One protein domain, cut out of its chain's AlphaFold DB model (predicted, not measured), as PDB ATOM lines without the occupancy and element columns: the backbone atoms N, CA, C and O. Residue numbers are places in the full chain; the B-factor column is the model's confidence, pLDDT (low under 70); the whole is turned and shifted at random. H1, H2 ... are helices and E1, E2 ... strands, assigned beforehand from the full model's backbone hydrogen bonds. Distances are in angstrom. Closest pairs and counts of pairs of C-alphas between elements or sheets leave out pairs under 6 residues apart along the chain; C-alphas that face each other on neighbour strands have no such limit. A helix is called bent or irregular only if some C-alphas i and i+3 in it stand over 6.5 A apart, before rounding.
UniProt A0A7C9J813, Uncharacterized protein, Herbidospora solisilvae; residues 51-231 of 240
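What this domain is: This is residues 51 to 231 of the 240 residues of an uncharacterized protein of Herbidospora solisilvae (UniProt A0A7C9J813). A long bent helix, H7, runs along one side of the domain: at one end its first arm, H7a, joins H5 and H6 in a bundle of three helices side by side, and towards the other end its second arm, H7b, passes H4 and a small hairpin of two strands, E1 and E2, with H3 and H8 packed on E1. H1 and H2, about perpendicular, sit between bundle and hairpin. The printed part has 181 residues with eight named helices and two named strands, in the order H1 H2 H3 E1 E2 H4 H5 H6 H7 H8; the sheet is antiparallel and the class mostly helix. It is compact, with a radius of gyration of the C-alphas of 16.7 A, and spans 50 by 36 by 23 A.

How they stand to each other: H1, residues 51 to 61, touches H2, residues 67 to 78, at 88 degrees, about perpendicular; the closest C-alphas are those of Ala 57 and Asp 74, 5.6 A. The closest C-alphas of H3, residues 84 to 100, and E1, residues 109 to 114, are those of Glu 94 and Leu 109, 6.3 A. E1 and E2, residues 120 to 127, form an antiparallel hairpin, with N 110 and O 126 within hydrogen-bond range at 2.9 A. E2 bends by 113 degrees at residue 123. H5, residues 141 to 157, and H6, residues 165 to 175, form a helical hairpin and touch at 36 degrees, only just a steep tilt; the closest C-alphas are those of Ala 150 and Phe 174, 6.2 A. H7, residues 190 to 222, was assigned by its hydrogen bonds as one helix but is bent, C-alphas 203 and 206 being 7.6 A apart; its arms are H7a, residues 190 to 203, and H7b, residues 206 to 222. H7a touches H5 at a shallow tilt of 26 degrees, opposite ways, closest at C-alphas 190 and 154, 4.7 A. H7b touches H4, residues 132 to 135, with residues 209 to 216 alone, closest at C-alphas 212 and 133, 4.9 A. The closest C-alphas of H8, residues 227 to 230, and E1 are those of Phe 230 and Ala 111, 5.1 A. Every O i to N i+4 pair is within hydrogen-bond range in H1, H2, H5, H6 and H7b, against 10 of 13 in H3 and 9 of 10 in H7a; H4 and H8 are too short for one.

Where its parts are: H1 begins at C-alpha 51, (-2.421, -9.358, 49.291). From first to last C-alpha H3 measures 25.5 A, H5 23.7 A, H7a 20.3 A and H7b 24.4 A. H8 ends at C-alpha 230, (8.879, -5.832, 60.306).

The domain as a whole: The C-alphas farthest apart, those of Ser 100 and Phe 185, are 52.8 A apart. The printed part has no cut. The link from H6 to H7, residues 176 to 189, is long, and its residues 183 to 185 have pLDDT under 70.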
ATOM      1  N   ARG A  51      -3.890  -9.391  49.336       94.31
ATOM      2  CA  ARG A  51      -2.421  -9.358  49.291       94.31
ATOM      3  C   ARG A  51      -1.870  -8.983  47.912       94.31
ATOM      4  O   ARG A  51      -0.935  -8.195  47.820       94.31
ATOM      5  N   GLU A  52      -2.448  -9.541  46.853       94.88
ATOM      6  CA  GLU A  52      -2.045  -9.258  45.475       94.88
ATOM      7  C   GLU A  52      -2.505  -7.870  45.027       94.88
ATOM      8  O   GLU A  52      -1.745  -7.181  44.350       94.88
ATOM      9  N   GLN A  53      -3.689  -7.423  45.459       95.25
ATOM     10  CA  GLN A  53      -4.161  -6.049  45.241       95.25
ATOM     11  C   GLN A  53      -3.181  -5.031  45.864       95.25
ATOM     12  O   GLN A  53      -2.667  -4.152  45.169       95.25
ATOM     13  N   VAL A  54      -2.792  -5.229  47.132       96.50
ATOM     14  CA  VAL A  54      -1.784  -4.394  47.814       96.50
ATOM     15  C   VAL A  54      -0.427  -4.453  47.109       96.50
ATOM     16  O   VAL A  54       0.205  -3.415  46.911       96.50
ATOM     17  N   HIS A  55       0.025  -5.643  46.699       97.38
ATOM     18  CA  HIS A  55       1.286  -5.795  45.974       97.38
ATOM     19  C   HIS A  55       1.289  -5.018  44.651       97.38
ATOM     20  O   HIS A  55       2.253  -4.304  44.368       97.38
ATOM     21  N   ARG A  56       0.220  -5.110  43.847       96.56
ATOM     22  CA  ARG A  56       0.097  -4.358  42.585       96.56
ATOM     23  C   ARG A  56       0.095  -2.853  42.816       96.56
ATOM     24  O   ARG A  56       0.843  -2.147  42.144       96.56
ATOM     25  N   ALA A  57      -0.683  -2.376  43.784       97.69
ATOM     26  CA  ALA A  57      -0.734  -0.961  44.131       97.69
ATOM     27  C   ALA A  57       0.641  -0.435  44.573       97.69
ATOM     28  O   ALA A  57       1.110   0.564  44.034       97.69
ATOM     29  N   LEU A  58       1.339  -1.135  45.478       98.31
ATOM     30  CA  LEU A  58       2.695  -0.761  45.899       98.31
ATOM     31  C   LEU A  58       3.708  -0.829  44.751       98.31
ATOM     32  O   LEU A  58       4.581   0.026  44.658       98.31
ATOM     33  N   THR A  59       3.587  -1.810  43.854       98.38
ATOM     34  CA  THR A  59       4.451  -1.920  42.667       98.38
ATOM     35  C   THR A  59       4.268  -0.725  41.730       98.38
ATOM     36  O   THR A  59       5.247  -0.187  41.206       98.38
ATOM     37  N   LEU A  60       3.022  -0.283  41.538       98.31
ATOM     38  CA  LEU A  60       2.708   0.901  40.749       98.31
ATOM     39  C   LEU A  60       3.242   2.173  41.428       98.31
ATOM     40  O   LEU A  60       3.991   2.916  40.801       98.31
ATOM     41  N   LEU A  61       2.952   2.363  42.718       98.56
ATOM     42  CA  LEU A  61       3.417   3.503  43.521       98.56
ATOM     43  C   LEU A  61       4.948   3.592  43.616       98.56
ATOM     44  O   LEU A  61       5.508   4.681  43.616       98.56
ATOM     45  N   GLY A  62       5.641   2.452  43.690       98.38
ATOM     46  CA  GLY A  62       7.105   2.371  43.724       98.38
ATOM     47  C   GLY A  62       7.768   2.876  45.010       98.38
ATOM     48  O   GLY A  62       8.997   2.902  45.080       98.38
ATOM     49  N   ALA A  63       6.986   3.254  46.019       98.31
ATOM     50  CA  ALA A  63       7.469   3.801  47.279       98.31
ATOM     51  C   ALA A  63       6.638   3.300  48.473       98.31
ATOM     52  O   ALA A  63       5.466   2.925  48.300       98.31
ATOM     53  N   PRO A  64       7.202   3.278  49.697       98.31
ATOM     54  CA  PRO A  64       6.438   2.920  50.883       98.31
ATOM     55  C   PRO A  64       5.231   3.835  51.070       98.31
ATOM     56  O   PRO A  64       5.347   5.056  51.021       98.31
ATOM     57  N   THR A  65       4.053   3.250  51.274       97.75
ATOM     58  CA  THR A  65       2.800   4.006  51.158       97.75
ATOM     59  C   THR A  65       1.800   3.653  52.255       97.75
ATOM     60  O   THR A  65       1.734   2.519  52.734       97.75
ATOM     61  N   ALA A  66       1.007   4.644  52.667       95.62
ATOM     62  CA  ALA A  66      -0.054   4.467  53.647       95.62
ATOM     63  C   ALA A  66      -1.251   3.694  53.072       95.62
ATOM     64  O   ALA A  66      -1.623   3.880  51.914       95.62
ATOM     65  N   ALA A  67      -1.927   2.915  53.923       93.19
ATOM     66  CA  ALA A  67      -3.099   2.108  53.556       93.19
ATOM     67  C   ALA A  67      -4.145   2.865  52.716       93.19
ATOM     68  O   ALA A  67      -4.592   2.364  51.689       93.19
ATOM     69  N   ARG A  68      -4.469   4.109  53.097       94.62
ATOM     70  CA  ARG A  68      -5.454   4.935  52.385       94.62
ATOM     71  C   ARG A  68      -5.094   5.163  50.915       94.62
ATOM     72  O   ARG A  68      -5.976   5.126  50.067       94.62
ATOM     73  N   MET A  69      -3.822   5.423  50.624       96.56
ATOM     74  CA  MET A  69      -3.369   5.681  49.257       96.56
ATOM     75  C   MET A  69      -3.278   4.378  48.450       96.56
ATOM     76  O   MET A  69      -3.621   4.372  47.276       96.56
ATOM     77  N   ILE A  70      -2.915   3.261  49.088       96.88
ATOM     78  CA  ILE A  70      -2.942   1.927  48.463       96.88
ATOM     79  C   ILE A  70      -4.362   1.583  47.998       96.88
ATOM     80  O   ILE A  70      -4.546   1.185  46.852       96.88
ATOM     81  N   VAL A  71      -5.362   1.781  48.865       95.31
ATOM     82  CA  VAL A  71      -6.779   1.574  48.522       95.31
ATOM     83  C   VAL A  71      -7.203   2.497  47.379       95.31
ATOM     84  O   VAL A  71      -7.786   2.026  46.411       95.31
ATOM     85  N   ALA A  72      -6.861   3.788  47.448       95.75
ATOM     86  CA  ALA A  72      -7.224   4.750  46.406       95.75
ATOM     87  C   ALA A  72      -6.624   4.397  45.032       95.75
ATOM     88  O   ALA A  72      -7.309   4.519  44.016       95.75
ATOM     89  N   VAL A  73      -5.363   3.955  44.991       96.81
ATOM     90  CA  VAL A  73      -4.708   3.507  43.754       96.81
ATOM     91  C   VAL A  73      -5.370   2.248  43.214       96.81
ATOM     92  O   VAL A  73      -5.659   2.186  42.024       96.81
ATOM     93  N   ASP A  74      -5.632   1.260  44.066       95.19
ATOM     94  CA  ASP A  74      -6.226   0.001  43.624       95.19
ATOM     95  C   ASP A  74      -7.656   0.171  43.097       95.19
ATOM     96  O   ASP A  74      -7.986  -0.360  42.038       95.19
ATOM     97  N   GLU A  75      -8.463   1.006  43.750       93.69
ATOM     98  CA  GLU A  75      -9.787   1.392  43.255       93.69
ATOM     99  C   GLU A  75      -9.685   2.131  41.909       93.69
ATOM    100  O   GLU A  75     -10.397   1.813  40.957       93.69
ATOM    101  N   SER A  76      -8.765   3.095  41.797       94.44
ATOM    102  CA  SER A  76      -8.678   3.981  40.628       94.44
ATOM    103  C   SER A  76      -8.074   3.315  39.389       94.44
ATOM    104  O   SER A  76      -8.480   3.638  38.272       94.44
ATOM    105  N   PHE A  77      -7.107   2.412  39.563       93.00
ATOM    106  CA  PHE A  77      -6.351   1.800  38.463       93.00
ATOM    107  C   PHE A  77      -6.711   0.338  38.202       93.00
ATOM    108  O   PHE A  77      -6.539  -0.128  37.079       93.00
ATOM    109  N   PHE A  78      -7.206  -0.389  39.207       91.38
ATOM    110  CA  PHE A  78      -7.470  -1.827  39.095       91.38
ATOM    111  C   PHE A  78      -8.924  -2.207  39.403       91.38
ATOM    112  O   PHE A  78      -9.270  -3.383  39.291       91.38
ATOM    113  N   GLY A  79      -9.775  -1.242  39.775       86.31
ATOM    114  CA  GLY A  79     -11.181  -1.478  40.106       86.31
ATOM    115  C   GLY A  79     -11.385  -2.346  41.350       86.31
ATOM    116  O   GLY A  79     -12.435  -2.974  41.492       86.31
ATOM    117  N   GLY A  80     -10.380  -2.441  42.226       84.00
ATOM    118  CA  GLY A  80     -10.481  -3.262  43.425       84.00
ATOM    119  C   GLY A  80     -11.334  -2.619  44.521       84.00
ATOM    120  O   GLY A  80     -11.651  -1.430  44.493       84.00
ATOM    121  N   GLN A  81     -11.751  -3.443  45.482       82.38
ATOM    122  CA  GLN A  81     -12.682  -3.074  46.557       82.38
ATOM    123  C   GLN A  81     -12.090  -3.387  47.938       82.38
ATOM    124  O   GLN A  81     -12.727  -4.009  48.790       82.38
ATOM    125  N   MET A  82     -10.832  -2.995  48.156       87.50
ATOM    126  CA  MET A  82     -10.169  -3.183  49.449       87.50
ATOM    127  C   MET A  82     -10.727  -2.248  50.523       87.50
ATOM    128  O   MET A  82     -10.860  -1.042  50.327       87.50
ATOM    129  N   ALA A  83     -10.931  -2.785  51.722       84.62
ATOM    130  CA  ALA A  83     -11.187  -1.998  52.918       84.62
ATOM    131  C   ALA A  83      -9.889  -1.765  53.709       84.62
ATOM    132  O   ALA A  83      -9.099  -2.682  53.930       84.62
ATOM    133  N   ASN A  84      -9.701  -0.555  54.249       80.62
ATOM    134  CA  ASN A  84      -8.526  -0.206  55.068       80.62
ATOM    135  C   ASN A  84      -8.298  -1.153  56.265       80.62
ATOM    136  O   ASN A  84      -7.160  -1.388  56.673       80.62
ATOM    137  N   THR A  85      -9.370  -1.706  56.839       81.44
ATOM    138  CA  THR A  85      -9.301  -2.653  57.964       81.44
ATOM    139  C   THR A  85      -8.585  -3.952  57.588       81.44
ATOM    140  O   THR A  85      -7.847  -4.494  58.412       81.44
ATOM    141  N   GLN A  86      -8.718  -4.411  56.337       84.00
ATOM    142  CA  GLN A  86      -8.079  -5.634  55.842       84.00
ATOM    143  C   GLN A  86      -6.547  -5.517  55.855       84.00
ATOM    144  O   GLN A  86      -5.859  -6.481  56.185       84.00
ATOM    145  N   LEU A  87      -6.003  -4.324  55.589       84.75
ATOM    146  CA  LEU A  87      -4.555  -4.084  55.543       84.75
ATOM    147  C   LEU A  87      -3.894  -4.172  56.931       84.75
ATOM    148  O   LEU A  87      -2.721  -4.528  57.043       84.75
ATOM    149  N   THR A  88      -4.638  -3.881  58.004       79.38
ATOM    150  CA  THR A  88      -4.101  -3.950  59.375       79.38
ATOM    151  C   THR A  88      -3.873  -5.397  59.815       79.38
ATOM    152  O   THR A  88      -2.827  -5.701  60.394       79.38
ATOM    153  N   SER A  89      -4.827  -6.287  59.524       84.44
ATOM    154  CA  SER A  89      -4.694  -7.727  59.781       84.44
ATOM    155  C   SER A  89      -3.616  -8.347  58.894       84.44
ATOM    156  O   SER A  89      -2.742  -9.048  59.400       84.44
ATOM    157  N   LEU A  90      -3.592  -7.971  57.610       89.56
ATOM    158  CA  LEU A  90      -2.642  -8.481  56.624       89.56
ATOM    159  C   LEU A  90      -1.181  -8.332  57.068       89.56
ATOM    160  O   LEU A  90      -0.416  -9.282  56.970       89.56
ATOM    161  N   ARG A  91      -0.790  -7.184  57.640       87.75
ATOM    162  CA  ARG A  91       0.588  -6.979  58.131       87.75
ATOM    163  C   ARG A  91       0.992  -7.984  59.217       87.75
ATOM    164  O   ARG A  91       2.133  -8.439  59.240       87.75
ATOM    165  N   ARG A  92       0.077  -8.308  60.138       88.19
ATOM    166  CA  ARG A  92       0.341  -9.270  61.224       88.19
ATOM    167  C   ARG A  92       0.456 -10.690  60.679       88.19
ATOM    168  O   ARG A  92       1.321 -11.443  61.119       88.19
ATOM    169  N   ASP A  93      -0.394 -11.026  59.716       92.75
ATOM    170  CA  ASP A  93      -0.387 -12.334  59.063       92.75
ATOM    171  C   ASP A  93       0.890 -12.544  58.239       92.75
ATOM    172  O   ASP A  93       1.471 -13.630  58.264       92.75
ATOM    173  N   GLU A  94       1.384 -11.493  57.582       95.31
ATOM    174  CA  GLU A  94       2.647 -11.501  56.838       95.31
ATOM    175  C   GLU A  94       3.853 -11.718  57.758       95.31
ATOM    176  O   GLU A  94       4.683 -12.587  57.482       95.31
ATOM    177  N   GLU A  95       3.917 -11.017  58.895       94.25
ATOM    178  CA  GLU A  95       4.977 -11.232  59.888       94.25
ATOM    179  C   GLU A  95       4.942 -12.661  60.444       94.25
ATOM    180  O   GLU A  95       5.971 -13.339  60.504       94.25
ATOM    181  N   LYS A  96       3.751 -13.154  60.811       94.12
ATOM    182  CA  LYS A  96       3.570 -14.526  61.298       94.12
ATOM    183  C   LYS A  96       4.023 -15.547  60.253       94.12
ATOM    184  O   LYS A  96       4.746 -16.481  60.595       94.12
ATOM    185  N   SER A  97       3.634 -15.352  58.992       94.62
ATOM    186  CA  SER A  97       4.007 -16.234  57.886       94.62
ATOM    187  C   SER A  97       5.512 -16.224  57.618       94.62
ATOM    188  O   SER A  97       6.066 -17.275  57.298       94.62
ATOM    189  N   TYR A  98       6.173 -15.068  57.725       95.62
ATOM    190  CA  TYR A  98       7.624 -14.981  57.564       95.62
ATOM    191  C   TYR A  98       8.347 -15.698  58.704       95.62
ATOM    192  O   TYR A  98       9.233 -16.502  58.448       95.62
ATOM    193  N   ARG A  99       7.930 -15.476  59.957       95.12
ATOM    194  CA  ARG A  99       8.533 -16.136  61.128       95.12
ATOM    195  C   ARG A  99       8.398 -17.659  61.078       95.12
ATOM    196  O   ARG A  99       9.319 -18.348  61.499       95.12
ATOM    197  N   SER A 100       7.278 -18.185  60.573       95.31
ATOM    198  CA  SER A 100       7.077 -19.635  60.466       95.31
ATOM    199  C   SER A 100       7.900 -20.287  59.355       95.31
ATOM    200  O   SER A 100       8.297 -21.437  59.498       95.31
ATOM    201  N   ALA A 101       8.112 -19.586  58.237       92.50
ATOM    202  CA  ALA A 101       8.835 -20.117  57.086       92.50
ATOM    203  C   ALA A 101       9.457 -18.969  56.265       92.50
ATOM    204  O   ALA A 101       8.850 -18.508  55.287       92.50
ATOM    205  N   PRO A 102      10.646 -18.476  56.661       90.69
ATOM    206  CA  PRO A 102      11.333 -17.409  55.942       90.69
ATOM    207  C   PRO A 102      11.619 -17.822  54.494       90.69
ATOM    208  O   PRO A 102      12.144 -18.903  54.245       90.69
ATOM    209  N   GLY A 103      11.259 -16.972  53.531       86.50
ATOM    210  CA  GLY A 103      11.502 -17.226  52.105       86.50
ATOM    211  C   GLY A 103      10.524 -18.197  51.428       86.50
ATOM    212  O   GLY A 103      10.663 -18.455  50.238       86.50
ATOM    213  N   ALA A 104       9.500 -18.696  52.129       91.81
ATOM    214  CA  ALA A 104       8.485 -19.570  51.531       91.81
ATOM    215  C   ALA A 104       7.560 -18.856  50.525       91.81
ATOM    216  O   ALA A 104       6.819 -19.507  49.787       91.81
ATOM    217  N   ARG A 105       7.561 -17.517  50.506       93.25
ATOM    218  CA  ARG A 105       6.783 -16.687  49.577       93.25
ATOM    219  C   ARG A 105       7.721 -15.865  48.688       93.25
ATOM    220  O   ARG A 105       8.767 -15.437  49.167       93.25
ATOM    221  N   PRO A 106       7.321 -15.561  47.437       93.81
ATOM    222  CA  PRO A 106       8.134 -14.750  46.523       93.81
ATOM    223  C   PRO A 106       8.314 -13.301  47.000       93.81
ATOM    224  O   PRO A 106       9.278 -12.637  46.639       93.81
ATOM    225  N   TYR A 107       7.377 -12.807  47.810       95.69
ATOM    226  CA  TYR A 107       7.444 -11.515  48.475       95.69
ATOM    227  C   TYR A 107       6.629 -11.559  49.769       95.69
ATOM    228  O   TYR A 107       5.723 -12.391  49.921       95.69
ATOM    229  N   TYR A 108       6.925 -10.608  50.651       96.94
ATOM    230  CA  TYR A 108       6.143 -10.290  51.836       96.94
ATOM    231  C   TYR A 108       5.764  -8.809  51.827       96.94
ATOM    232  O   TYR A 108       6.539  -7.960  51.372       96.94
ATOM    233  N   LEU A 109       4.580  -8.496  52.348       97.06
ATOM    234  CA  LEU A 109       4.206  -7.119  52.663       97.06
ATOM    235  C   LEU A 109       4.761  -6.790  54.044       97.06
ATOM    236  O   LEU A 109       4.413  -7.425  55.039       97.06
ATOM    237  N   CYS A 110       5.647  -5.807  54.102       95.88
ATOM    238  CA  CYS A 110       6.412  -5.506  55.299       95.88
ATOM    239  C   CYS A 110       6.186  -4.060  55.756       95.88
ATOM    240  O   CYS A 110       5.459  -3.291  55.121       95.88
ATOM    241  N   ALA A 111       6.777  -3.691  56.892       95.62
ATOM    242  CA  ALA A 111       6.746  -2.308  57.344       95.62
ATOM    243  C   ALA A 111       7.796  -1.487  56.585       95.62
ATOM    244  O   ALA A 111       8.859  -1.999  56.225       95.62
ATOM    245  N   ALA A 112       7.519  -0.200  56.392       97.19
ATOM    246  CA  ALA A 112       8.599   0.768  56.238       97.19
ATOM    247  C   ALA A 112       9.229   1.036  57.617       97.19
ATOM    248  O   ALA A 112       8.529   0.957  58.630       97.19
ATOM    249  N   LEU A 113      10.522   1.348  57.679       97.75
ATOM    250  CA  LEU A 113      11.236   1.607  58.934       97.75
ATOM    251  C   LEU A 113      11.597   3.086  59.058       97.75
ATOM    252  O   LEU A 113      11.989   3.713  58.085       97.75
ATOM    253  N   THR A 114      11.490   3.656  60.253       97.69
ATOM    254  CA  THR A 114      11.950   5.031  60.512       97.69
ATOM    255  C   THR A 114      13.479   5.095  60.555       97.69
ATOM    256  O   THR A 114      14.110   4.190  61.095       97.69
ATOM    257  N   SER A 115      14.090   6.156  60.020       96.62
ATOM    258  CA  SER A 115      15.558   6.309  59.989       96.62
ATOM    259  C   SER A 115      16.197   6.362  61.380       96.62
ATOM    260  O   SER A 115      17.292   5.831  61.583       96.62
ATOM    261  N   GLU A 116      15.511   6.993  62.337       93.69
ATOM    262  CA  GLU A 116      16.040   7.256  63.679       93.69
ATOM    263  C   GLU A 116      15.997   6.021  64.575       93.69
ATOM    264  O   GLU A 116      16.995   5.635  65.180       93.69
ATOM    265  N   LEU A 117      14.825   5.388  64.663       94.25
ATOM    266  CA  LEU A 117      14.575   4.315  65.624       94.25
ATOM    267  C   LEU A 117      14.617   2.926  64.993       94.25
ATOM    268  O   LEU A 117      14.566   1.936  65.721       94.25
ATOM    269  N   LEU A 118      14.648   2.840  63.658       95.69
ATOM    270  CA  LEU A 118      14.513   1.590  62.904       95.69
ATOM    271  C   LEU A 118      13.265   0.783  63.307       95.69
ATOM    272  O   LEU A 118      13.191  -0.439  63.167       95.69
ATOM    273  N   SER A 119      12.268   1.497  63.825       95.50
ATOM    274  CA  SER A 119      10.975   0.969  64.225       95.50
ATOM    275  C   SER A 119       9.977   1.121  63.075       95.50
ATOM    276  O   SER A 119      10.185   1.961  62.189       95.50
ATOM    277  N   PRO A 120       8.880   0.346  63.070       95.38
ATOM    278  CA  PRO A 120       7.867   0.436  62.025       95.38
ATOM    279  C   PRO A 120       7.304   1.850  61.898       95.38
ATOM    280  O   PRO A 120       6.711   2.383  62.840       95.38
ATOM    281  N   ALA A 121       7.433   2.442  60.714       95.00
ATOM    282  CA  ALA A 121       6.779   3.693  60.386       95.00
ATOM    283  C   ALA A 121       5.260   3.476  60.385       95.00
ATOM    284  O   ALA A 121       4.724   2.550  59.765       95.00
ATOM    285  N   ARG A 122       4.549   4.315  61.138       89.62
ATOM    286  CA  ARG A 122       3.130   4.108  61.426       89.62
ATOM    287  C   ARG A 122       2.304   4.095  60.139       89.62
ATOM    288  O   ARG A 122       2.164   5.110  59.471       89.62
ATOM    289  N   GLY A 123       1.688   2.948  59.855       89.38
ATOM    290  CA  GLY A 123       0.716   2.794  58.772       89.38
ATOM    291  C   GLY A 123       1.303   2.720  57.360       89.38
ATOM    292  O   GLY A 123       0.515   2.632  56.422       89.38
ATOM    293  N   LEU A 124       2.633   2.731  57.209       95.88
ATOM    294  CA  LEU A 124       3.302   2.586  55.916       95.88
ATOM    295  C   LEU A 124       3.628   1.119  55.633       95.88
ATOM    296  O   LEU A 124       4.228   0.429  56.463       95.88
ATOM    297  N   LEU A 125       3.240   0.663  54.445       97.12
ATOM    298  CA  LEU A 125       3.558  -0.661  53.922       97.12
ATOM    299  C   LEU A 125       4.612  -0.555  52.821       97.12
ATOM    300  O   LEU A 125       4.640   0.415  52.063       97.12
ATOM    301  N   ALA A 126       5.454  -1.578  52.732       97.88
ATOM    302  CA  ALA A 126       6.487  -1.732  51.719       97.88
ATOM    303  C   ALA A 126       6.549  -3.186  51.222       97.88
ATOM    304  O   ALA A 126       5.906  -4.079  51.784       97.88
ATOM    305  N   LEU A 127       7.328  -3.428  50.166       98.19
ATOM    306  CA  LEU A 127       7.565  -4.766  49.620       98.19
ATOM    307  C   LEU A 127       8.920  -5.298  50.070       98.19
ATOM    308  O   LEU A 127       9.925  -4.622  49.884       98.19
ATOM    309  N   SER A 128       8.983  -6.532  50.574       97.25
ATOM    310  CA  SER A 128      10.248  -7.160  51.003       97.25
ATOM    311  C   SER A 128      11.287  -7.302  49.885       97.25
ATOM    312  O   SER A 128      12.464  -7.500  50.166       97.25
ATOM    313  N   THR A 129      10.850  -7.239  48.626       97.25
ATOM    314  CA  THR A 129      11.697  -7.289  47.428       97.25
ATOM    315  C   THR A 129      12.420  -5.972  47.154       97.25
ATOM    316  O   THR A 129      13.370  -5.950  46.377       97.25
ATOM    317  N   TRP A 130      12.013  -4.873  47.792       98.12
ATOM    318  CA  TRP A 130      12.751  -3.618  47.738       98.12
ATOM    319  C   TRP A 130      13.993  -3.677  48.623       98.12
ATOM    320  O   TRP A 130      13.974  -4.210  49.740       98.12
ATOM    321  N   ALA A 131      15.069  -3.057  48.139       97.75
ATOM    322  CA  ALA A 131      16.287  -2.897  48.914       97.75
ATOM    323  C   ALA A 131      15.989  -2.175  50.239       97.75
ATOM    324  O   ALA A 131      15.125  -1.298  50.302       97.75
ATOM    325  N   LEU A 132      16.722  -2.523  51.301       97.38
ATOM    326  CA  LEU A 132      16.506  -1.950  52.634       97.38
ATOM    327  C   LEU A 132      16.483  -0.405  52.651       97.38
ATOM    328  O   LEU A 132      15.560   0.128  53.263       97.38
ATOM    329  N   PRO A 133      17.369   0.327  51.935       98.12
ATOM    330  CA  PRO A 133      17.293   1.788  51.874       98.12
ATOM    331  C   PRO A 133      15.938   2.303  51.377       98.12
ATOM    332  O   PRO A 133      15.382   3.212  51.975       98.12
ATOM    333  N   GLN A 134      15.352   1.689  50.347       98.19
ATOM    334  CA  GLN A 134      14.053   2.107  49.798       98.19
ATOM    335  C   GLN A 134      12.898   1.895  50.790       98.19
ATOM    336  O   GLN A 134      11.859   2.539  50.684       98.19
ATOM    337  N   ARG A 135      13.071   1.008  51.776       98.06
ATOM    338  CA  ARG A 135      12.079   0.733  52.825       98.06
ATOM    339  C   ARG A 135      12.251   1.617  54.058       98.06
ATOM    340  O   ARG A 135      11.438   1.518  54.976       98.06
ATOM    341  N   ILE A 136      13.279   2.462  54.098       98.31
ATOM    342  CA  ILE A 136      13.518   3.399  55.194       98.31
ATOM    343  C   ILE A 136      12.909   4.762  54.876       98.31
ATOM    344  O   ILE A 136      12.954   5.225  53.738       98.31
ATOM    345  N   ILE A 137      12.360   5.387  55.916       98.38
ATOM    346  CA  ILE A 137      11.717   6.695  55.915       98.38
ATOM    347  C   ILE A 137      12.552   7.641  56.776       98.38
ATOM    348  O   ILE A 137      12.534   7.557  58.007       98.38
ATOM    349  N   GLY A 138      13.296   8.513  56.106       97.31
ATOM    350  CA  GLY A 138      13.992   9.657  56.680       97.31
ATOM    351  C   GLY A 138      13.193  10.961  56.557       97.31
ATOM    352  O   GLY A 138      12.035  10.950  56.132       97.31
ATOM    353  N   PRO A 139      13.801  12.106  56.915       97.62
ATOM    354  CA  PRO A 139      13.118  13.403  56.956       97.62
ATOM    355  C   PRO A 139      12.543  13.866  55.610       97.62
ATOM    356  O   PRO A 139      11.452  14.433  55.571       97.62
ATOM    357  N   LEU A 140      13.253  13.608  54.506       98.12
ATOM    358  CA  LEU A 140      12.828  13.995  53.154       98.12
ATOM    359  C   LEU A 140      11.977  12.925  52.457       98.12
ATOM    360  O   LEU A 140      11.291  13.230  51.477       98.12
ATOM    361  N   SER A 141      11.969  11.699  52.985       98.31
ATOM    362  CA  SER A 141      11.325  10.545  52.360       98.31
ATOM    363  C   SER A 141       9.835  10.739  52.088       98.31
ATOM    364  O   SER A 141       9.410  10.417  50.984       98.31
ATOM    365  N   PRO A 142       9.022  11.329  52.994       97.75
ATOM    366  CA  PRO A 142       7.614  11.577  52.696       97.75
ATOM    367  C   PRO A 142       7.398  12.404  51.424       97.75
ATOM    368  O   PRO A 142       6.452  12.141  50.681       97.75
ATOM    369  N   ARG A 143       8.267  13.389  51.152       98.19
ATOM    370  CA  ARG A 143       8.143  14.221  49.953       98.19
ATOM    371  C   ARG A 143       8.668  13.504  48.715       98.19
ATOM    372  O   ARG A 143       7.985  13.510  47.695       98.19
ATOM    373  N   THR A 144       9.827  12.856  48.793       98.56
ATOM    374  CA  THR A 144      10.395  12.130  47.646       98.56
ATOM    375  C   THR A 144       9.552  10.914  47.253       98.56
ATOM    376  O   THR A 144       9.351  10.685  46.061       98.56
ATOM    377  N   ASP A 145       8.980  10.184  48.216       98.56
ATOM    378  CA  ASP A 145       8.064   9.057  47.977       98.56
ATOM    379  C   ASP A 145       6.756   9.526  47.324       98.56
ATOM    380  O   ASP A 145       6.256   8.890  46.389       98.56
ATOM    381  N   PHE A 146       6.221  10.669  47.770       98.56
ATOM    382  CA  PHE A 146       5.044  11.293  47.166       98.56
ATOM    383  C   PHE A 146       5.296  11.692  45.705       98.56
ATOM    384  O   PHE A 146       4.499  11.348  44.832       98.56
ATOM    385  N   LEU A 147       6.416  12.362  45.418       98.69
ATOM    386  CA  LEU A 147       6.788  12.775  44.059       98.69
ATOM    387  C   LEU A 147       7.078  11.566  43.158       98.69
ATOM    388  O   LEU A 147       6.608  11.518  42.024       98.69
ATOM    389  N   THR A 148       7.772  10.550  43.681       98.75
ATOM    390  CA  THR A 148       8.023   9.280  42.976       98.75
ATOM    391  C   THR A 148       6.711   8.602  42.588       98.75
ATOM    392  O   THR A 148       6.539   8.188  41.441       98.75
ATOM    393  N   SER A 149       5.759   8.537  43.521       98.75
ATOM    394  CA  SER A 149       4.428   7.989  43.263       98.75
ATOM    395  C   SER A 149       3.686   8.795  42.193       98.75
ATOM    396  O   SER A 149       3.104   8.205  41.288       98.75
ATOM    397  N   ALA A 150       3.748  10.130  42.246       98.50
ATOM    398  CA  ALA A 150       3.114  11.007  41.259       98.50
ATOM    399  C   ALA A 150       3.625  10.745  39.835       98.50
ATOM    400  O   ALA A 150       2.823  10.552  38.921       98.50
ATOM    401  N   VAL A 151       4.952  10.684  39.667       98.75
ATOM    402  CA  VAL A 151       5.600  10.394  38.379       98.75
ATOM    403  C   VAL A 151       5.147   9.034  37.855       98.75
ATOM    404  O   VAL A 151       4.652   8.945  36.736       98.75
ATOM    405  N   ARG A 152       5.224   7.981  38.676       98.75
ATOM    406  CA  ARG A 152       4.877   6.618  38.242       98.75
ATOM    407  C   ARG A 152       3.401   6.458  37.889       98.75
ATOM    408  O   ARG A 152       3.073   5.745  36.942       98.75
ATOM    409  N   LEU A 153       2.503   7.116  38.628       98.25
ATOM    410  CA  LEU A 153       1.073   7.117  38.314       98.25
ATOM    411  C   LEU A 153       0.794   7.850  36.996       98.25
ATOM    412  O   LEU A 153       0.043   7.331  36.173       98.25
ATOM    413  N   ALA A 154       1.425   9.003  36.768       97.94
ATOM    414  CA  ALA A 154       1.308   9.748  35.517       97.94
ATOM    415  C   ALA A 154       1.851   8.951  34.315       97.94
ATOM    416  O   ALA A 154       1.155   8.800  33.312       97.94
ATOM    417  N   GLU A 155       3.046   8.365  34.436       98.25
ATOM    418  CA  GLU A 155       3.648   7.499  33.411       98.25
ATOM    419  C   GLU A 155       2.791   6.267  33.117       98.25
ATOM    420  O   GLU A 155       2.737   5.782  31.986       98.25
ATOM    421  N   HIS A 156       2.150   5.703  34.141       97.50
ATOM    422  CA  HIS A 156       1.241   4.590  33.940       97.50
ATOM    423  C   HIS A 156      -0.019   5.026  33.202       97.50
ATOM    424  O   HIS A 156      -0.399   4.352  32.249       97.50
ATOM    425  N   LEU A 157      -0.605   6.162  33.582       96.00
ATOM    426  CA  LEU A 157      -1.786   6.718  32.931       96.00
ATOM    427  C   LEU A 157      -1.553   6.973  31.436       96.00
ATOM    428  O   LEU A 157      -2.402   6.627  30.628       96.00
ATOM    429  N   MET A 158      -0.383   7.504  31.063       95.38
ATOM    430  CA  MET A 158      -0.016   7.754  29.660       95.38
ATOM    431  C   MET A 158       0.095   6.485  28.806       95.38
ATOM    432  O   MET A 158       0.077   6.574  27.583       95.38
ATOM    433  N   ARG A 159       0.247   5.311  29.431       94.88
ATOM    434  CA  ARG A 159       0.339   4.013  28.744       94.88
ATOM    435  C   ARG A 159      -0.999   3.283  28.650       94.88
ATOM    436  O   ARG A 159      -1.037   2.202  28.071       94.88
ATOM    437  N   LEU A 160      -2.052   3.805  29.275       92.00
ATOM    438  CA  LEU A 160      -3.381   3.206  29.244       92.00
ATOM    439  C   LEU A 160      -4.198   3.828  28.113       92.00
ATOM    440  O   LEU A 160      -4.364   5.045  28.072       92.00
ATOM    441  N   ASP A 161      -4.755   2.986  27.246       85.25
ATOM    442  CA  ASP A 161      -5.645   3.435  26.168       85.25
ATOM    443  C   ASP A 161      -7.027   3.874  26.696       85.25
ATOM    444  O   ASP A 161      -7.656   4.763  26.128       85.25
ATOM    445  N   ASP A 162      -7.487   3.277  27.803       85.56
ATOM    446  CA  ASP A 162      -8.776   3.567  28.448       85.56
ATOM    447  C   ASP A 162      -8.598   3.708  29.969       85.56
ATOM    448  O   ASP A 162      -8.878   2.806  30.765       85.56
ATOM    449  N   ALA A 163      -8.018   4.835  30.386       88.44
ATOM    450  CA  ALA A 163      -7.817   5.134  31.798       88.44
ATOM    451  C   ALA A 163      -9.126   5.576  32.471       88.44
ATOM    452  O   ALA A 163      -9.844   6.451  31.982       88.44
ATOM    453  N   SER A 164      -9.405   5.026  33.657       88.94
ATOM    454  CA  SER A 164     -10.631   5.345  34.388       88.94
ATOM    455  C   SER A 164     -10.689   6.834  34.789       88.94
ATOM    456  O   SER A 164      -9.665   7.436  35.137       88.94
ATOM    457  N   PRO A 165     -11.889   7.440  34.884       89.69
ATOM    458  CA  PRO A 165     -12.037   8.778  35.460       89.69
ATOM    459  C   PRO A 165     -11.514   8.877  36.902       89.69
ATOM    460  O   PRO A 165     -11.131   9.955  37.351       89.69
ATOM    461  N   GLY A 166     -11.503   7.761  37.643       91.56
ATOM    462  CA  GLY A 166     -10.915   7.680  38.982       91.56
ATOM    463  C   GLY A 166      -9.408   7.920  38.967       91.56
ATOM    464  O   GLY A 166      -8.916   8.697  39.781       91.56
ATOM    465  N   ALA A 167      -8.697   7.350  37.992       93.50
ATOM    466  CA  ALA A 167      -7.256   7.516  37.838       93.50
ATOM    467  C   ALA A 167      -6.867   8.978  37.552       93.50
ATOM    468  O   ALA A 167      -5.986   9.518  38.221       93.50
ATOM    469  N   PHE A 168      -7.588   9.666  36.656       92.88
ATOM    470  CA  PHE A 168      -7.386  11.104  36.415       92.88
ATOM    471  C   PHE A 168      -7.710  11.963  37.643       92.88
ATOM    472  O   PHE A 168      -6.987  12.916  37.936       92.88
ATOM    473  N   ARG A 169      -8.772  11.634  38.394       93.44
ATOM    474  CA  ARG A 169      -9.098  12.339  39.648       93.44
ATOM    475  C   ARG A 169      -8.004  12.165  40.694       93.44
ATOM    476  O   ARG A 169      -7.635  13.146  41.337       93.44
ATOM    477  N   LEU A 170      -7.488  10.947  40.860       95.50
ATOM    478  CA  LEU A 170      -6.394  10.673  41.786       95.50
ATOM    479  C   LEU A 170      -5.139  11.449  41.376       95.50
ATOM    480  O   LEU A 170      -4.539  12.115  42.215       95.50
ATOM    481  N   LEU A 171      -4.796  11.464  40.085       95.81
ATOM    482  CA  LEU A 171      -3.676  12.262  39.592       95.81
ATOM    483  C   LEU A 171      -3.883  13.767  39.832       95.81
ATOM    484  O   LEU A 171      -2.951  14.458  40.232       95.81
ATOM    485  N   GLY A 172      -5.115  14.262  39.685       94.75
ATOM    486  CA  GLY A 172      -5.501  15.627  40.052       94.75
ATOM    487  C   GLY A 172      -5.202  15.980  41.509       94.75
ATOM    488  O   GLY A 172      -4.702  17.068  41.786       94.75
ATOM    489  N   GLN A 173      -5.437  15.052  42.440       94.19
ATOM    490  CA  GLN A 173      -5.104  15.247  43.857       94.19
ATOM    491  C   GLN A 173      -3.589  15.334  44.085       94.19
ATOM    492  O   GLN A 173      -3.140  16.122  44.920       94.19
ATOM    493  N   PHE A 174      -2.790  14.574  43.328       95.88
ATOM    494  CA  PHE A 174      -1.332  14.723  43.348       95.88
ATOM    495  C   PHE A 174      -0.911  16.090  42.803       95.88
ATOM    496  O   PHE A 174      -0.173  16.806  43.478       95.88
ATOM    497  N   ALA A 175      -1.430  16.485  41.637       95.94
ATOM    498  CA  ALA A 175      -1.087  17.744  40.974       95.94
ATOM    499  C   ALA A 175      -1.343  18.975  41.863       95.94
ATOM    500  O   ALA A 175      -0.534  19.895  41.887       95.94
ATOM    501  N   GLN A 176      -2.420  18.973  42.659       93.81
ATOM    502  CA  GLN A 176      -2.730  20.054  43.609       93.81
ATOM    503  C   GLN A 176      -1.647  20.277  44.676       93.81
ATOM    504  O   GLN A 176      -1.563  21.360  45.249       93.81
ATOM    505  N   ASN A 177      -0.821  19.266  44.947       94.75
ATOM    506  CA  ASN A 177       0.244  19.307  45.947       94.75
ATOM    507  C   ASN A 177       1.645  19.375  45.306       94.75
ATOM    508  O   ASN A 177       2.647  19.138  45.988       94.75
ATOM    509  N   ILE A 178       1.733  19.657  44.001       96.12
ATOM    510  CA  ILE A 178       2.987  19.754  43.247       96.12
ATOM    511  C   ILE A 178       3.005  21.109  42.528       96.12
ATOM    512  O   ILE A 178       2.226  21.322  41.594       96.12
ATOM    513  N   PRO A 179       3.870  22.048  42.946       93.50
ATOM    514  CA  PRO A 179       4.003  23.340  42.283       93.50
ATOM    515  C   PRO A 179       4.271  23.183  40.780       93.50
ATOM    516  O   PRO A 179       5.186  22.475  40.378       93.50
ATOM    517  N   GLY A 180       3.463  23.842  39.947       90.31
ATOM    518  CA  GLY A 180       3.591  23.788  38.485       90.31
ATOM    519  C   GLY A 180       2.951  22.570  37.804       90.31
ATOM    520  O   GLY A 180       2.991  22.491  36.580       90.31
ATOM    521  N   ALA A 181       2.331  21.646  38.549       91.69
ATOM    522  CA  ALA A 181       1.687  20.461  37.971       91.69
ATOM    523  C   ALA A 181       0.211  20.657  37.573       91.69
ATOM    524  O   ALA A 181      -0.343  19.812  36.873       91.69
ATOM    525  N   GLY A 182      -0.451  21.723  38.039       81.44
ATOM    526  CA  GLY A 182      -1.881  21.954  37.812       81.44
ATOM    527  C   GLY A 182      -2.186  23.314  37.188       81.44
ATOM    528  O   GLY A 182      -1.622  24.323  37.599       81.44
ATOM    529  N   ASP A 183      -3.150  23.344  36.263       68.06
ATOM    530  CA  ASP A 183      -3.637  24.567  35.598       68.06
ATOM    531  C   ASP A 183      -4.931  25.128  36.241       68.06
ATOM    532  O   ASP A 183      -5.664  25.913  35.640       68.06
ATOM    533  N   GLY A 184      -5.257  24.700  37.465       66.12
ATOM    534  CA  GLY A 184      -6.397  25.186  38.257       66.12
ATOM    535  C   GLY A 184      -7.766  24.608  37.873       66.12
ATOM    536  O   GLY A 184      -8.500  24.174  38.760       66.12
ATOM    537  N   PHE A 185      -8.112  24.544  36.581       61.88
ATOM    538  CA  PHE A 185      -9.462  24.179  36.117       61.88
ATOM    539  C   PHE A 185      -9.440  23.138  34.984       61.88
ATOM    540  O   PHE A 185      -9.793  23.425  33.844       61.88
ATOM    541  N   GLY A 186      -9.027  21.906  35.284       70.06
ATOM    542  CA  GLY A 186      -9.075  20.788  34.336       70.06
ATOM    543  C   GLY A 186      -8.547  19.479  34.933       70.06
ATOM    544  O   GLY A 186      -7.970  19.503  36.025       70.06
ATOM    545  N   PRO A 187      -8.746  18.329  34.256       78.62
ATOM    546  CA  PRO A 187      -8.032  17.099  34.590       78.62
ATOM    547  C   PRO A 187      -6.524  17.358  34.592       78.62
ATOM    548  O   PRO A 187      -6.031  18.110  33.751       78.62
ATOM    549  N   ALA A 188      -5.792  16.749  35.526       86.88
ATOM    550  CA  ALA A 188      -4.341  16.885  35.538       86.88
ATOM    551  C   ALA A 188      -3.742  16.322  34.247       86.88
ATOM    552  O   ALA A 188      -4.051  15.191  33.866       86.88
ATOM    553  N   ASP A 189      -2.875  17.107  33.613       91.81
ATOM    554  CA  ASP A 189      -2.059  16.663  32.489       91.81
ATOM    555  C   ASP A 189      -0.905  15.794  33.025       91.81
ATOM    556  O   ASP A 189      -0.039  16.310  33.747       91.81
ATOM    557  N   PRO A 190      -0.855  14.489  32.692       95.69
ATOM    558  CA  PRO A 190       0.208  13.605  33.155       95.69
ATOM    559  C   PRO A 190       1.609  14.102  32.802       95.69
ATOM    560  O   PRO A 190       2.515  13.979  33.625       95.69
ATOM    561  N   ALA A 191       1.794  14.715  31.630       96.25
ATOM    562  CA  ALA A 191       3.102  15.208  31.211       96.25
ATOM    563  C   ALA A 191       3.577  16.366  32.104       96.25
ATOM    564  O   ALA A 191       4.743  16.402  32.507       96.25
ATOM    565  N   LYS A 192       2.669  17.275  32.485       96.06
ATOM    566  CA  LYS A 192       2.971  18.362  33.430       96.06
ATOM    567  C   LYS A 192       3.276  17.838  34.825       96.06
ATOM    568  O   LYS A 192       4.214  18.321  35.454       96.06
ATOM    569  N   VAL A 193       2.530  16.834  35.292       97.75
ATOM    570  CA  VAL A 193       2.798  16.188  36.584       97.75
ATOM    571  C   VAL A 193       4.189  15.560  36.596       97.75
ATOM    572  O   VAL A 193       4.934  15.799  37.542       97.75
ATOM    573  N   ILE A 194       4.571  14.818  35.549       98.50
ATOM    574  CA  ILE A 194       5.910  14.217  35.432       98.50
ATOM    575  C   ILE A 194       6.989  15.298  35.469       98.50
ATOM    576  O   ILE A 194       7.933  15.189  36.249       98.50
ATOM    577  N   ALA A 195       6.843  16.351  34.661       98.19
ATOM    578  CA  ALA A 195       7.834  17.419  34.578       98.19
ATOM    579  C   ALA A 195       8.000  18.157  35.916       98.19
ATOM    580  O   ALA A 195       9.118  18.292  36.414       98.19
ATOM    581  N   ALA A 196       6.894  18.594  36.525       98.12
ATOM    582  CA  ALA A 196       6.914  19.338  37.778       98.12
ATOM    583  C   ALA A 196       7.402  18.476  38.955       98.12
ATOM    584  O   ALA A 196       8.277  18.895  39.712       98.12
ATOM    585  N   ALA A 197       6.894  17.245  39.076       98.44
ATOM    586  CA  ALA A 197       7.302  16.337  40.141       98.44
ATOM    587  C   ALA A 197       8.761  15.898  39.993       98.44
ATOM    588  O   ALA A 197       9.475  15.825  40.989       98.44
ATOM    589  N   GLY A 198       9.211  15.630  38.764       98.56
ATOM    590  CA  GLY A 198      10.593  15.266  38.466       98.56
ATOM    591  C   GLY A 198      11.574  16.398  38.767       98.56
ATOM    592  O   GLY A 198      12.619  16.152  39.368       98.56
ATOM    593  N   ALA A 199      11.219  17.640  38.419       98.31
ATOM    594  CA  ALA A 199      12.032  18.815  38.729       98.31
ATOM    595  C   ALA A 199      12.210  19.004  40.243       98.31
ATOM    596  O   ALA A 199      13.322  19.235  40.709       98.31
ATOM    597  N   GLU A 200      11.135  18.855  41.021       98.19
ATOM    598  CA  GLU A 200      11.221  18.941  42.478       98.19
ATOM    599  C   GLU A 200      11.953  17.737  43.090       98.19
ATOM    600  O   GLU A 200      12.770  17.896  43.999       98.19
ATOM    601  N   LEU A 201      11.715  16.526  42.575       97.81
ATOM    602  CA  LEU A 201      12.378  15.314  43.051       97.81
ATOM    603  C   LEU A 201      13.899  15.434  42.910       97.81
ATOM    604  O   LEU A 201      14.615  15.082  43.846       97.81
ATOM    605  N   ALA A 202      14.386  16.010  41.806       97.94
ATOM    606  CA  ALA A 202      15.810  16.244  41.576       97.94
ATOM    607  C   ALA A 202      16.476  17.118  42.659       97.94
ATOM    608  O   ALA A 202      17.667  16.961  42.911       97.94
ATOM    609  N   VAL A 203      15.723  17.989  43.344       97.69
ATOM    610  CA  VAL A 203      16.241  18.830  44.439       97.69
ATOM    611  C   VAL A 203      16.500  18.016  45.711       97.69
ATOM    612  O   VAL A 203      17.428  18.307  46.462       97.69
ATOM    613  N   HIS A 204      15.678  17.000  45.982       97.38
ATOM    614  CA  HIS A 204      15.662  16.308  47.278       97.38
ATOM    615  C   HIS A 204      16.202  14.877  47.235       97.38
ATOM    616  O   HIS A 204      16.627  14.350  48.266       97.38
ATOM    617  N   GLN A 205      16.181  14.236  46.066       96.81
ATOM    618  CA  GLN A 205      16.385  12.798  45.929       96.81
ATOM    619  C   GLN A 205      17.773  12.336  46.380       96.81
ATOM    620  O   GLN A 205      17.871  11.309  47.046       96.81
ATOM    621  N   GLU A 206      18.839  13.068  46.052       98.06
ATOM    622  CA  GLU A 206      20.196  12.673  46.448       98.06
ATOM    623  C   GLU A 206      20.350  12.667  47.972       98.06
ATOM    624  O   GLU A 206      20.768  11.662  48.551       98.06
ATOM    625  N   ARG A 207      19.929  13.753  48.634       98.12
ATOM    626  CA  ARG A 207      20.006  13.867  50.092       98.12
ATOM    627  C   ARG A 207      19.170  12.798  50.792       98.12
ATOM    628  O   ARG A 207      19.666  12.141  51.701       98.12
ATOM    629  N   ASP A 208      17.937  12.587  50.336       98.50
ATOM    630  CA  ASP A 208      17.065  11.539  50.872       98.50
ATOM    631  C   ASP A 208      17.689  10.142  50.716       98.50
ATOM    632  O   ASP A 208      17.689   9.341  51.650       98.50
ATOM    633  N   GLN A 209      18.281   9.846  49.556       98.19
ATOM    634  CA  GLN A 209      18.959   8.571  49.336       98.19
ATOM    635  C   GLN A 209      20.172   8.386  50.247       98.19
ATOM    636  O   GLN A 209      20.393   7.268  50.712       98.19
ATOM    637  N   MET A 210      20.956   9.437  50.502       98.25
ATOM    638  CA  MET A 210      22.066   9.373  51.456       98.25
ATOM    639  C   MET A 210      21.558   9.023  52.859       98.25
ATOM    640  O   MET A 210      21.997   8.019  53.422       98.25
ATOM    641  N   ASP A 211      20.567   9.763  53.364       97.94
ATOM    642  CA  ASP A 211      19.998   9.541  54.701       97.94
ATOM    643  C   ASP A 211      19.426   8.110  54.837       97.94
ATOM    644  O   ASP A 211      19.652   7.417  55.836       97.94
ATOM    645  N   ARG A 212      18.740   7.609  53.796       98.50
ATOM    646  CA  ARG A 212      18.222   6.228  53.753       98.50
ATOM    647  C   ARG A 212      19.329   5.177  53.738       98.50
ATOM    648  O   ARG A 212      19.185   4.150  54.399       98.50
ATOM    649  N   ARG A 213      20.415   5.388  52.986       98.62
ATOM    650  CA  ARG A 213      21.547   4.443  52.922       98.62
ATOM    651  C   ARG A 213      22.285   4.368  54.253       98.62
ATOM    652  O   ARG A 213      22.590   3.268  54.703       98.62
ATOM    653  N   GLU A 214      22.514   5.505  54.906       98.12
ATOM    654  CA  GLU A 214      23.137   5.547  56.233       98.12
ATOM    655  C   GLU A 214      22.290   4.805  57.272       98.12
ATOM    656  O   GLU A 214      22.799   3.983  58.035       98.12
ATOM    657  N   ALA A 215      20.978   5.042  57.281       98.00
ATOM    658  CA  ALA A 215      20.063   4.320  58.157       98.00
ATOM    659  C   ALA A 215      19.973   2.824  57.813       98.00
ATOM    660  O   ALA A 215      19.890   1.996  58.721       98.00
ATOM    661  N   ALA A 216      20.040   2.458  56.531       98.12
ATOM    662  CA  ALA A 216      20.045   1.062  56.096       98.12
ATOM    663  C   ALA A 216      21.300   0.322  56.547       98.12
ATOM    664  O   ALA A 216      21.187  -0.825  56.968       98.12
ATOM    665  N   ALA A 217      22.465   0.974  56.516       98.12
ATOM    666  CA  ALA A 217      23.694   0.412  57.065       98.12
ATOM    667  C   ALA A 217      23.538   0.138  58.570       98.12
ATOM    668  O   ALA A 217      23.720  -0.993  59.012       98.12
ATOM    669  N   ARG A 218      23.041   1.120  59.342       96.69
ATOM    670  CA  ARG A 218      22.748   0.915  60.775       96.69
ATOM    671  C   ARG A 218      21.755  -0.222  61.017       96.69
ATOM    672  O   ARG A 218      21.889  -0.950  61.997       96.69
ATOM    673  N   ALA A 219      20.741  -0.355  60.167       96.44
ATOM    674  CA  ALA A 219      19.756  -1.422  60.268       96.44
ATOM    675  C   ALA A 219      20.346  -2.794  59.943       96.44
ATOM    676  O   ALA A 219      20.051  -3.746  60.659       96.44
ATOM    677  N   ALA A 220      21.198  -2.895  58.925       95.38
ATOM    678  CA  ALA A 220      21.896  -4.130  58.593       95.38
ATOM    679  C   ALA A 220      22.796  -4.606  59.745       95.38
ATOM    680  O   ALA A 220      22.830  -5.801  60.028       95.38
ATOM    681  N   ASP A 221      23.444  -3.672  60.449       95.81
ATOM    682  CA  ASP A 221      24.335  -3.984  61.571       95.81
ATOM    683  C   ASP A 221      23.583  -4.365  62.858       95.81
ATOM    684  O   ASP A 221      24.072  -5.162  63.656       95.81
ATOM    685  N   ARG A 222      22.409  -3.765  63.102       93.94
ATOM    686  CA  ARG A 222      21.709  -3.848  64.402       93.94
ATOM    687  C   ARG A 222      20.490  -4.762  64.414       93.94
ATOM    688  O   ARG A 222      20.031  -5.125  65.495       93.94
ATOM    689  N   LEU A 223      19.913  -5.072  63.256       95.50
ATOM    690  CA  LEU A 223      18.646  -5.795  63.157       95.50
ATOM    691  C   LEU A 223      18.833  -7.177  62.537       95.50
ATOM    692  O   LEU A 223      19.495  -7.334  61.510       95.50
ATOM    693  N   GLY A 224      18.156  -8.167  63.121       94.62
ATOM    694  CA  GLY A 224      18.012  -9.484  62.519       94.62
ATOM    695  C   GLY A 224      17.114  -9.461  61.273       94.62
ATOM    696  O   GLY A 224      16.417  -8.476  61.011       94.62
ATOM    697  N   PRO A 225      17.074 -10.557  60.491       93.75
ATOM    698  CA  PRO A 225      16.319 -10.608  59.236       93.75
ATOM    699  C   PRO A 225      14.822 -10.314  59.383       93.75
ATOM    700  O   PRO A 225      14.199  -9.798  58.457       93.75
ATOM    701  N   VAL A 226      14.222 -10.648  60.531       95.00
ATOM    702  CA  VAL A 226      12.804 -10.367  60.783       95.00
ATOM    703  C   VAL A 226      12.606  -8.886  61.086       95.00
ATOM    704  O   VAL A 226      11.732  -8.248  60.503       95.00
ATOM    705  N   GLU A 227      13.436  -8.314  61.954       95.81
ATOM    706  CA  GLU A 227      13.372  -6.905  62.334       95.81
ATOM    707  C   GLU A 227      13.691  -5.988  61.143       95.81
ATOM    708  O   GLU A 227      13.085  -4.930  61.010       95.81
ATOM    709  N   GLN A 228      14.552  -6.405  60.212       96.19
ATOM    710  CA  GLN A 228      14.790  -5.660  58.971       96.19
ATOM    711  C   GLN A 228      13.550  -5.571  58.068       96.19
ATOM    712  O   GLN A 228      13.477  -4.667  57.237       96.19
ATOM    713  N   LEU A 229      12.584  -6.490  58.182       95.75
ATOM    714  CA  LEU A 229      11.324  -6.457  57.426       95.75
ATOM    715  C   LEU A 229      10.189  -5.805  58.224       95.75
ATOM    716  O   LEU A 229       9.425  -5.000  57.691       95.75
ATOM    717  N   PHE A 230      10.057  -6.158  59.499       94.56
ATOM    718  CA  PHE A 230       8.879  -5.832  60.306       94.56
ATOM    719  C   PHE A 230       9.159  -4.844  61.441       94.56
ATOM    720  O   PHE A 230       8.219  -4.467  62.138       94.56
ATOM    721  N   GLY A 231      10.409  -4.394  61.576       90.31
ATOM    722  CA  GLY A 231      10.912  -3.469  62.589       90.31
ATOM    723  C   GLY A 231      11.176  -4.125  63.941       90.31
ATOM    724  O   GLY A 231      10.678  -5.211  64.246       90.31
TER     725      GLY A 231